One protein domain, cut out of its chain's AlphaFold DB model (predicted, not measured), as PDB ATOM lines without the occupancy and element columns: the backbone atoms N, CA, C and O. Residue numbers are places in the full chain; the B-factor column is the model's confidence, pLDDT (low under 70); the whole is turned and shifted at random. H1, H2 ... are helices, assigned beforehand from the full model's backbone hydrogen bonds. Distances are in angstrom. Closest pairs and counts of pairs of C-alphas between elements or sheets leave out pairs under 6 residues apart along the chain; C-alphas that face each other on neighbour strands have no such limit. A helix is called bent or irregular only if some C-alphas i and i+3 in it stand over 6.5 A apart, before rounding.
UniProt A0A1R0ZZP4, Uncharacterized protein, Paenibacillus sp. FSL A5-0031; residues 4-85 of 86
ATOM      1  N   ILE A   4     271.778 263.249 233.622       51.75
ATOM      2  CA  ILE A   4     272.926 262.358 233.393       51.75
ATOM      3  C   ILE A   4     273.685 262.043 234.699       51.75
ATOM      4  O   ILE A   4     274.223 260.951 234.853       51.75
ATOM      5  N   ARG A   5     273.666 262.939 235.701       47.94
ATOM      6  CA  ARG A   5     274.341 262.688 236.990       47.94
ATOM      7  C   ARG A   5     273.739 261.518 237.773       47.94
ATOM      8  O   ARG A   5     274.501 260.791 238.388       47.94
ATOM      9  N   LYS A   6     272.422 261.282 237.707       49.06
ATOM     10  CA  LYS A   6     271.770 260.209 238.485       49.06
ATOM     11  C   LYS A   6     272.077 258.794 237.984       49.06
ATOM     12  O   LYS A   6     272.008 257.862 238.771       49.06
ATOM     13  N   PHE A   7     272.422 258.634 236.705       49.72
ATOM     14  CA  PHE A   7     272.785 257.327 236.144       49.72
ATOM     15  C   PHE A   7     274.275 257.013 236.271       49.72
ATOM     16  O   PHE A   7     274.639 255.845 236.328       49.72
ATOM     17  N   ILE A   8     275.135 258.032 236.335       48.62
ATOM     18  CA  ILE A   8     276.585 257.848 236.482       48.62
ATOM     19  C   ILE A   8     276.970 257.602 237.955       48.62
ATOM     20  O   ILE A   8     277.911 256.855 238.224       48.62
ATOM     21  N   ASP A   9     276.226 258.175 238.906       50.22
ATOM     22  CA  ASP A   9     276.512 258.091 240.348       50.22
ATOM     23  C   ASP A   9     276.621 256.650 240.905       50.22
ATOM     24  O   ASP A   9     277.604 256.357 241.587       50.22
ATOM     25  N   PRO A  10     275.731 255.689 240.561       52.06
ATOM     26  CA  PRO A  10     275.838 254.325 241.078       52.06
ATOM     27  C   PRO A  10     277.125 253.645 240.606       52.06
ATOM     28  O   PRO A  10     277.867 253.087 241.410       52.06
ATOM     29  N   TYR A  11     277.437 253.735 239.310       48.94
ATOM     30  CA  TYR A  11     278.606 253.076 238.720       48.94
ATOM     31  C   TYR A  11     279.931 253.644 239.245       48.94
ATOM     32  O   TYR A  11     280.882 252.886 239.447       48.94
ATOM     33  N   LEU A  12     279.997 254.951 239.529       51.28
ATOM     34  CA  LEU A  12     281.156 255.555 240.194       51.28
ATOM     35  C   LEU A  12     281.288 255.099 241.653       51.28
ATOM     36  O   LEU A  12     282.406 254.842 242.103       51.28
ATOM     37  N   HIS A  13     280.170 254.931 242.369       53.94
ATOM     38  CA  HIS A  13     280.171 254.372 243.722       53.94
ATOM     39  C   HIS A  13     280.738 252.948 243.747       53.94
ATOM     40  O   HIS A  13     281.601 252.638 244.567       53.94
ATOM     41  N   TYR A  14     280.333 252.092 242.806       54.47
ATOM     42  CA  TYR A  14     280.820 250.710 242.752       54.47
ATOM     43  C   TYR A  14     282.288 250.602 242.328       54.47
ATOM     44  O   TYR A  14     283.007 249.763 242.865       54.47
ATOM     45  N   ARG A  15     282.778 251.499 241.462       53.50
ATOM     46  CA  ARG A  15     284.216 251.583 241.151       53.50
ATOM     47  C   ARG A  15     285.047 251.901 242.400       53.50
ATOM     48  O   ARG A  15     286.165 251.413 242.527       53.50
ATOM     49  N   SER A  16     284.485 252.659 243.348       59.88
ATOM     50  CA  SER A  16     285.132 252.961 244.631       59.88
ATOM     51  C   SER A  16     285.205 251.770 245.596       59.88
ATOM     52  O   SER A  16     286.117 251.725 246.419       59.88
ATOM     53  N   LEU A  17     284.325 250.764 245.463       62.19
ATOM     54  CA  LEU A  17     284.365 249.565 246.314       62.19
ATOM     55  C   LEU A  17     285.651 248.761 246.124       62.19
ATOM     56  O   LEU A  17     286.150 248.175 247.081       62.19
ATOM     57  N   LEU A  18     286.206 248.752 244.910       64.31
ATOM     58  CA  LEU A  18     287.450 248.038 244.631       64.31
ATOM     59  C   LEU A  18     288.693 248.814 245.075       64.31
ATOM     60  O   LEU A  18     289.712 248.197 245.367       64.31
ATOM     61  N   ILE A  19     288.611 250.145 245.193       63.91
ATOM     62  CA  ILE A  19     289.731 251.003 245.628       63.91
ATOM     63  C   ILE A  19     290.136 250.690 247.079       63.91
ATOM     64  O   ILE A  19     291.306 250.812 247.435       63.91
ATOM     65  N   GLY A  20     289.185 250.252 247.911       66.19
ATOM     66  CA  GLY A  20     289.443 249.841 249.294       66.19
ATOM     67  C   GLY A  20     289.908 248.390 249.460       66.19
ATOM     68  O   GLY A  20     290.293 248.004 250.566       66.19
ATOM     69  N   LEU A  21     289.871 247.569 248.405       73.50
ATOM     70  CA  LEU A  21     290.277 246.170 248.502       73.50
ATOM     71  C   LEU A  21     291.796 246.043 248.492       73.50
ATOM     72  O   LEU A  21     292.506 246.630 247.675       73.50
ATOM     73  N   LYS A  22     292.312 245.184 249.373       83.25
ATOM     74  CA  LYS A  22     293.700 244.738 249.268       83.25
ATOM     75  C   LYS A  22     293.859 243.982 247.951       83.25
ATOM     76  O   LYS A  22     292.985 243.209 247.566       83.25
ATOM     77  N   ARG A  23     295.021 244.125 247.309       83.81
ATOM     78  CA  ARG A  23     295.357 243.442 246.045       83.81
ATOM     79  C   ARG A  23     295.040 241.940 246.061       83.81
ATOM     80  O   ARG A  23     294.561 241.403 245.074       83.81
ATOM     81  N   ASN A  24     295.272 241.277 247.193       86.94
ATOM     82  CA  ASN A  24     294.959 239.858 247.360       86.94
ATOM     83  C   ASN A  24     293.457 239.553 247.227       86.94
ATOM     84  O   ASN A  24     293.082 238.557 246.625       86.94
ATOM     85  N   ASP A  25     292.594 240.403 247.779       84.44
ATOM     86  CA  ASP A  25     291.147 240.190 247.743       84.44
ATOM     87  C   ASP A  25     290.562 240.553 246.374       84.44
ATOM     88  O   ASP A  25     289.664 239.866 245.896       84.44
ATOM     89  N   TYR A  26     291.147 241.544 245.691       86.62
ATOM     90  CA  TYR A  26     290.863 241.792 244.276       86.62
ATOM     91  C   TYR A  26     291.199 240.564 243.416       86.62
ATOM     92  O   TYR A  26     290.376 240.135 242.615       86.62
ATOM     93  N   ASN A  27     292.371 239.948 243.615       87.94
ATOM     94  CA  ASN A  27     292.765 238.755 242.858       87.94
ATOM     95  C   ASN A  27     291.793 237.587 243.065       87.94
ATOM     96  O   ASN A  27     291.484 236.880 242.114       87.94
ATOM     97  N   LYS A  28     291.275 237.398 244.284       89.31
ATOM     98  CA  LYS A  28     290.245 236.378 244.539       89.31
ATOM     99  C   LYS A  28     288.963 236.668 243.760       89.31
ATOM    100  O   LYS A  28     288.389 235.749 243.192       89.31
ATOM    101  N   LEU A  29     288.520 237.927 243.721       88.31
ATOM    102  CA  LEU A  29     287.357 238.318 242.916       88.31
ATOM    103  C   LEU A  29     287.602 238.111 241.422       88.31
ATOM    104  O   LEU A  29     286.677 237.707 240.726       88.31
ATOM    105  N   GLN A  30     288.827 238.350 240.949       90.94
ATOM    106  CA  GLN A  30     289.210 238.066 239.569       90.94
ATOM    107  C   GLN A  30     289.123 236.568 239.269       90.94
ATOM    108  O   GLN A  30     288.463 236.204 238.311       90.94
ATOM    109  N   MET A  31     289.663 235.701 240.131       91.94
ATOM    110  CA  MET A  31     289.545 234.247 239.950       91.94
ATOM    111  C   MET A  31     288.084 233.785 239.903       91.94
ATOM    112  O   MET A  31     287.718 232.982 239.059       91.94
ATOM    113  N   ILE A  32     287.227 234.330 240.774       89.75
ATOM    114  CA  ILE A  32     285.789 234.023 240.753       89.75
ATOM    115  C   ILE A  32     285.150 234.504 239.443       89.75
ATOM    116  O   ILE A  32     284.283 233.824 238.899       89.75
ATOM    117  N   ALA A  33     285.539 235.679 238.946       89.50
ATOM    118  CA  ALA A  33     285.046 236.203 237.678       89.50
ATOM    119  C   ALA A  33     285.451 235.304 236.505       89.50
ATOM    120  O   ALA A  33     284.598 234.956 235.691       89.50
ATOM    121  N   ASP A  34     286.716 234.889 236.471       91.50
ATOM    122  CA  ASP A  34     287.268 234.005 235.448       91.50
ATOM    123  C   ASP A  34     286.532 232.653 235.459       91.50
ATOM    124  O   ASP A  34     285.972 232.258 234.436       91.50
ATOM    125  N   ASP A  35     286.387 232.019 236.631       91.81
ATOM    126  CA  ASP A  35     285.637 230.766 236.795       91.81
ATOM    127  C   ASP A  35     284.182 230.899 236.303       91.81
ATOM    128  O   ASP A  35     283.650 230.011 235.632       91.81
ATOM    129  N   LEU A  36     283.504 232.010 236.617       87.19
ATOM    130  CA  LEU A  36     282.129 232.251 236.169       87.19
ATOM    131  C   LEU A  36     282.043 232.432 234.651       87.19
ATOM    132  O   LEU A  36     281.115 231.904 234.036       87.19
ATOM    133  N   ASN A  37     282.993 233.144 234.050       89.44
ATOM    134  CA  ASN A  37     283.052 233.358 232.604       89.44
ATOM    135  C   ASN A  37     283.325 232.059 231.834       89.44
ATOM    136  O   ASN A  37     282.798 231.875 230.738       89.44
ATOM    137  N   GLU A  38     284.093 231.130 232.407       90.56
ATOM    138  CA  GLU A  38     284.330 229.814 231.804       90.56
ATOM    139  C   GLU A  38     283.061 228.946 231.763       90.56
ATOM    140  O   GLU A  38     282.837 228.199 230.805       90.56
ATOM    141  N   HIS A  39     282.205 229.055 232.783       85.00
ATOM    142  CA  HIS A  39     281.029 228.194 232.945       85.00
ATOM    143  C   HIS A  39     279.729 228.812 232.412       85.00
ATOM    144  O   HIS A  39     278.803 228.083 232.046       85.00
ATOM    145  N   VAL A  40     279.635 230.142 232.348       82.00
ATOM    146  CA  VAL A  40     278.442 230.859 231.888       82.00
ATOM    147  C   VAL A  40     278.674 231.384 230.476       82.00
ATOM    148  O   VAL A  40     279.250 232.447 230.268       82.00
ATOM    149  N   LYS A  41     278.160 230.657 229.480       68.94
ATOM    150  CA  LYS A  41     278.118 231.139 228.093       68.94
ATOM    151  C   LYS A  41     277.002 232.172 227.946       68.94
ATOM    152  O   LYS A  41     275.836 231.805 227.816       68.94
ATOM    153  N   GLY A  42     277.355 233.451 227.976       69.38
ATOM    154  CA  GLY A  42     276.425 234.552 227.740       69.38
ATOM    155  C   GLY A  42     277.113 235.758 227.113       69.38
ATOM    156  O   GLY A  42     278.336 235.845 227.096       69.38
ATOM    157  N   ASP A  43     276.313 236.711 226.639       72.31
ATOM    158  CA  ASP A  43     276.793 237.959 226.018       72.31
ATOM    159  C   ASP A  43     277.409 238.946 227.029       72.31
ATOM    160  O   ASP A  43     277.711 240.090 226.689       72.31
ATOM    161  N   TYR A  44     277.532 238.542 228.295       71.62
ATOM    162  CA  TYR A  44     277.940 239.407 229.390       71.62
ATOM    163  C   TYR A  44     279.094 238.788 230.171       71.62
ATOM    164  O   TYR A  44     278.974 237.680 230.688       71.62
ATOM    165  N   GLU A  45     280.182 239.543 230.284       83.12
ATOM    166  CA  GLU A  45     281.375 239.168 231.035       83.12
ATOM    167  C   GLU A  45     281.212 239.544 232.513       83.12
ATOM    168  O   GLU A  45     280.802 240.657 232.867       83.12
ATOM    169  N   PHE A  46     281.525 238.609 233.400       86.62
ATOM    170  CA  PHE A  46     281.679 238.870 234.819       86.62
ATOM    171  C   PHE A  46     283.018 239.562 235.058       86.62
ATOM    172  O   PHE A  46     284.061 239.071 234.639       86.62
ATOM    173  N   THR A  47     282.995 240.684 235.778       88.81
ATOM    174  CA  THR A  47     284.200 241.356 236.281       88.81
ATOM    175  C   THR A  47     284.135 241.483 237.807       88.81
ATOM    176  O   THR A  47     283.032 241.450 238.377       88.81
ATOM    177  N   PRO A  48     285.276 241.681 238.494       87.56
ATOM    178  CA  PRO A  48     285.304 241.942 239.934       87.56
ATOM    179  C   PRO A  48     284.348 243.055 240.388       87.56
ATOM    180  O   PRO A  48     283.685 242.918 241.417       87.56
ATOM    181  N   GLU A  49     284.215 244.135 239.609       84.44
ATOM    182  CA  GLU A  49     283.304 245.257 239.878       84.44
ATOM    183  C   GLU A  49     281.846 244.802 239.881       84.44
ATOM    184  O   GLU A  49     281.077 245.157 240.779       84.44
ATOM    185  N   ILE A  50     281.456 244.023 238.867       84.06
ATOM    186  CA  ILE A  50     280.085 243.538 238.702       84.06
ATOM    187  C   ILE A  50     279.730 242.593 239.845       84.06
ATOM    188  O   ILE A  50     278.642 242.700 240.415       84.06
ATOM    189  N   ILE A  51     280.652 241.699 240.207       85.00
ATOM    190  CA  ILE A  51     280.468 240.764 241.316       85.00
ATOM    191  C   ILE A  51     280.319 241.534 242.629       85.00
ATOM    192  O   ILE A  51     279.311 241.369 243.317       85.00
ATOM    193  N   ALA A  52     281.261 242.424 242.953       83.88
ATOM    194  CA  ALA A  52     281.226 243.204 244.188       83.88
ATOM    195  C   ALA A  52     279.953 244.062 244.292       83.88
ATOM    196  O   ALA A  52     279.309 244.101 245.341       83.88
ATOM    197  N   SER A  53     279.549 244.706 243.193       80.94
ATOM    198  CA  SER A  53     278.325 245.506 243.129       80.94
ATOM    199  C   SER A  53     277.074 244.670 243.401       80.94
ATOM    200  O   SER A  53     276.247 245.050 244.235       80.94
ATOM    201  N   ARG A  54     276.952 243.508 242.746       83.31
ATOM    202  CA  ARG A  54     275.811 242.602 242.937       83.31
ATOM    203  C   ARG A  54     275.752 242.064 244.359       83.31
ATOM    204  O   ARG A  54     274.689 242.111 244.965       83.31
ATOM    205  N   VAL A  55     276.883 241.614 244.903       84.25
ATOM    206  CA  VAL A  55     276.965 241.115 246.284       84.25
ATOM    207  C   VAL A  55     276.538 242.196 247.276       84.25
ATOM    208  O   VAL A  55     275.691 241.935 248.127       84.25
ATOM    209  N   MET A  56     277.054 243.421 247.139       80.75
ATOM    210  CA  MET A  56     276.682 244.522 248.032       80.75
ATOM    211  C   MET A  56     275.210 244.902 247.920       80.75
ATOM    212  O   MET A  56     274.571 245.152 248.940       80.75
ATOM    213  N   LYS A  57     274.653 244.920 246.705       79.94
ATOM    214  CA  LYS A  57     273.227 245.178 246.507       79.94
ATOM    215  C   LYS A  57     272.375 244.124 247.216       79.94
ATOM    216  O   LYS A  57     271.529 244.484 248.025       79.94
ATOM    217  N   THR A  58     272.649 242.842 246.973       81.12
ATOM    218  CA  THR A  58     271.924 241.737 247.615       81.12
ATOM    219  C   THR A  58     272.035 241.804 249.137       81.12
ATOM    220  O   THR A  58     271.041 241.626 249.831       81.12
ATOM    221  N   PHE A  59     273.221 242.115 249.671       79.25
ATOM    222  CA  PHE A  59     273.412 242.275 251.111       79.25
ATOM    223  C   PHE A  59     272.531 243.388 251.697       79.25
ATOM    224  O   PHE A  59     271.892 243.178 252.726       79.25
ATOM    225  N   ILE A  60     272.473 244.556 251.046       75.69
ATOM    226  CA  ILE A  60     271.636 245.684 251.485       75.69
ATOM    227  C   ILE A  60     270.153 245.306 251.447       75.69
ATOM    228  O   ILE A  60     269.441 245.555 252.420       75.69
ATOM    229  N   ASP A  61     269.704 244.691 250.352       79.69
ATOM    230  CA  ASP A  61     268.305 244.302 250.159       79.69
ATOM    231  C   ASP A  61     267.859 243.296 251.237       79.69
ATOM    232  O   ASP A  61     266.819 243.480 251.878       79.69
ATOM    233  N   GLU A  62     268.677 242.277 251.511       81.38
ATOM    234  CA  GLU A  62     268.394 241.272 252.543       81.38
ATOM    235  C   GLU A  62     268.451 241.856 253.960       81.38
ATOM    236  O   GLU A  62     267.560 241.598 254.775       81.38
ATOM    237  N   ALA A  63     269.448 242.693 254.262       76.94
ATOM    238  CA  ALA A  63     269.560 243.350 255.563       76.94
ATOM    239  C   ALA A  63     268.363 244.275 255.838       76.94
ATOM    240  O   ALA A  63     267.820 244.295 256.948       76.94
ATOM    241  N   TYR A  64     267.909 245.013 254.820       82.00
ATOM    242  CA  TYR A  64     266.721 245.849 254.924       82.00
ATOM    243  C   TYR A  64     265.456 245.007 255.106       82.00
ATOM    244  O   TYR A  64     264.624 245.323 255.960       82.00
ATOM    245  N   ALA A  65     265.314 243.917 254.350       83.44
ATOM    246  CA  ALA A  65     264.181 243.012 254.479       83.44
ATOM    247  C   ALA A  65     264.120 242.365 255.873       83.44
ATOM    248  O   ALA A  65     263.033 242.277 256.446       83.44
ATOM    249  N   ASP A  66     265.248 241.937 256.446       83.81
ATOM    250  CA  ASP A  66     265.293 241.386 257.805       83.81
ATOM    251  C   ASP A  66     264.949 242.436 258.868       83.81
ATOM    252  O   ASP A  66     264.072 242.206 259.706       83.81
ATOM    253  N   SER A  67     265.560 243.622 258.792       76.25
ATOM    254  CA  SER A  67     265.266 244.729 259.709       76.25
ATOM    255  C   SER A  67     263.792 245.136 259.647       76.25
ATOM    256  O   SER A  67     263.117 245.233 260.673       76.25
ATOM    257  N   THR A  68     263.238 245.261 258.441       76.31
ATOM    258  CA  THR A  68     261.818 245.570 258.232       76.31
ATOM    259  C   THR A  68     260.927 244.468 258.800       76.31
ATOM    260  O   THR A  68     259.976 244.761 259.521       76.31
ATOM    261  N   LYS A  69     261.254 243.189 258.565       76.75
ATOM    262  CA  LYS A  69     260.531 242.058 259.171       76.75
ATOM    263  C   LYS A  69     260.587 242.107 260.699       76.75
ATOM    264  O   LYS A  69     259.592 241.783 261.345       76.75
ATOM    265  N   ARG A  70     261.719 242.501 261.290       74.50
ATOM    266  CA  ARG A  70     261.869 242.675 262.745       74.50
ATOM    267  C   ARG A  70     261.011 243.824 263.273       74.50
ATOM    268  O   ARG A  70     260.310 243.626 264.261       74.50
ATOM    269  N   ILE A  71     261.008 244.973 262.599       75.25
ATOM    270  CA  ILE A  71     260.190 246.137 262.965       75.25
ATOM    271  C   ILE A  71     258.698 245.802 262.865       75.25
ATOM    272  O   ILE A  71     257.957 246.039 263.812       75.25
ATOM    273  N   VAL A  72     258.258 245.178 261.771       75.12
ATOM    274  CA  VAL A  72     256.857 244.760 261.597       75.12
ATOM    275  C   VAL A  72     256.432 243.785 262.695       75.12
ATOM    276  O   VAL A  72     255.369 243.965 263.276       75.12
ATOM    277  N   LYS A  73     257.275 242.805 263.051       75.25
ATOM    278  CA  LYS A  73     257.008 241.898 264.183       75.25
ATOM    279  C   LYS A  73     256.913 242.623 265.529       75.25
ATOM    280  O   LYS A  73     256.189 242.156 266.398       75.25
ATOM    281  N   ALA A  74     257.663 243.709 265.716       71.38
ATOM    282  CA  ALA A  74     257.632 244.500 266.941       71.38
ATOM    283  C   ALA A  74     256.385 245.399 267.026       71.38
ATOM    284  O   ALA A  74     255.846 245.575 268.113       71.38
ATOM    285  N   ILE A  75     255.925 245.948 265.895       74.69
ATOM    286  CA  ILE A  75     254.751 246.835 265.827       74.69
ATOM    287  C   ILE A  75     253.440 246.038 265.818       74.69
ATOM    288  O   ILE A  75     252.481 246.445 266.465       74.69
ATOM    289  N   LEU A  76     253.395 244.912 265.100       74.38
ATOM    290  CA  LEU A  76     252.202 244.079 264.907       74.38
ATOM    291  C   LEU A  76     252.484 242.634 265.353       74.38
ATOM    292  O   LEU A  76     252.626 241.738 264.509       74.38
ATOM    293  N   PRO A  77     252.617 242.377 266.666       67.56
ATOM    294  CA  PRO A  77     252.992 241.063 267.191       67.56
ATOM    295  C   PRO A  77     252.017 239.943 266.787       67.56
ATOM    296  O   PRO A  77     252.423 238.787 266.643       67.56
ATOM    297  N   GLU A  78     250.754 240.267 266.518       74.00
ATOM    298  CA  GLU A  78     249.736 239.343 266.018       74.00
ATOM    299  C   GLU A  78     250.081 238.740 264.644       74.00
ATOM    300  O   GLU A  78     249.740 237.584 264.381       74.00
ATOM    301  N   THR A  79     250.839 239.444 263.795       65.94
ATOM    302  CA  THR A  79     251.280 238.914 262.489       65.94
ATOM    303  C   THR A  79     252.289 237.768 262.623       65.94
ATOM    304  O   THR A  79     252.375 236.907 261.744       65.94
ATOM    305  N   ALA A  80     253.018 237.684 263.743       58.94
ATOM    306  CA  ALA A  80     253.936 236.579 264.016       58.94
ATOM    307  C   ALA A  80     253.209 235.285 264.432       58.94
ATOM    308  O   ALA A  80     253.724 234.192 264.184       58.94
ATOM    309  N   ALA A  81     252.015 235.389 265.027       57.81
ATOM    310  CA  ALA A  81     251.232 234.236 265.479       57.81
ATOM    311  C   ALA A  81     250.584 233.461 264.315       57.81
ATOM    312  O   ALA A  81     250.421 232.243 264.399       57.81
ATOM    313  N   VAL A  82     250.272 234.143 263.208       54.41
ATOM    314  CA  VAL A  82     249.591 233.550 262.041       54.41
ATOM    315  C   VAL A  82     250.470 232.518 261.321       54.41
ATOM    316  O   VAL A  82     249.967 231.518 260.820       54.41
ATOM    317  N   ARG A  83     251.799 232.681 261.340       52.88
ATOM    318  CA  ARG A  83     252.722 231.781 260.623       52.88
ATOM    319  C   ARG A  83     252.972 230.430 261.306       52.88
ATOM    320  O   ARG A  83     253.601 229.577 260.700       52.88
ATOM    321  N   ARG A  84     252.524 230.233 262.553       51.00
ATOM    322  CA  ARG A  84     252.644 228.952 263.287       51.00
ATOM    323  C   ARG A  84     251.408 228.052 263.169       51.00
ATOM    324  O   ARG A  84     251.401 226.979 263.760       51.00
ATOM    325  N   ARG A  85     250.359 228.489 262.463       50.91
ATOM    326  CA  ARG A  85     249.100 227.738 262.309       50.91
ATOM    327  C   ARG A  85     248.882 227.150 260.908       50.91
ATOM    328  O   ARG A  85     247.783 226.682 260.637       50.91
TER     329      ARG A  85
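What this domain is: This is residues 4 to 85 of the 86 residues of an uncharacterized protein of Paenibacillus sp. FSL A5-0031 (UniProt A0A1R0ZZP4). H1 and H2 meet near Leu 18 and Tyr 26 as a V, with the first turns of the long helix H3 packed between them; H3 then runs out from this head as a shaft, and short H4 turns off at its far end. The printed part has 82 residues, with four named helices in the order H1, H2, H3, H4 and no named strand; its class is all helix. It is extended, with a radius of gyration of the C-alphas of 18.7 A and spans of 48 by 35 by 28 A.

How they stand to each other: H1, residues 4 to 19, touches H3, residues 48 to 75, about perpendicular at 78 degrees, with residues 14 to 18 of H1 and 48 to 53 of H3 alone; the closest C-alphas, of Tyr 14 and Ser 53, are 5.8 A apart. H2, residues 23 to 39, is close to H1 but not clearly touching: their closest C-alphas, of Leu 18 and Tyr 26, are 7.1 A apart. H1 and H2 run opposite ways at a steep tilt of 68 degrees, only just short of about perpendicular. H2 touches H3 about perpendicular at 84 degrees, with residues 26 to 33 of H2 and 48 to 52 of H3 alone; the closest C-alphas, of Leu 29 and Pro 48, are 5.1 A apart. H4, residues 78 to 82, is close to H3 but not clearly touching, with the closest C-alphas, of Lys 73 and Ala 80, 6.1 A apart; it is apart from H1 and H2. In H2 and H3 every O i to N i+4 pair is within hydrogen-bond range; in H1 8 of 12 are, and in H4 0 of 1, beside 1 of 2 O i to N i+3 pairs.

Where its parts are: H1 begins at C-alpha 4 (272.926, 262.358, 233.393), is 23.7 A long and has a kink of 26 degrees near residue 11. It is irregular, but only just: C-alphas 7 and 10 are 6.53 A apart. H2 is 24.7 A long. H3 runs 40.3 A to C-alpha 75 (254.751, 246.835, 265.827), and H4, 7.0 A, ends at C-alpha 82 (249.591, 233.550, 262.041).

The domain as a whole: The two C-alphas farthest apart, of Arg 23 and Arg 85, are 51.5 A apart. Residues 57 to 68 of H3 stand free. The printed part has no cut; the links H1 to H2 and H3 to H4 are tight, and H2 to H3 is short. Mean pLDDT of the printed part is 73.8, with residues 4 to 20, 41 to 42, 77 and 79 to 85 under 70.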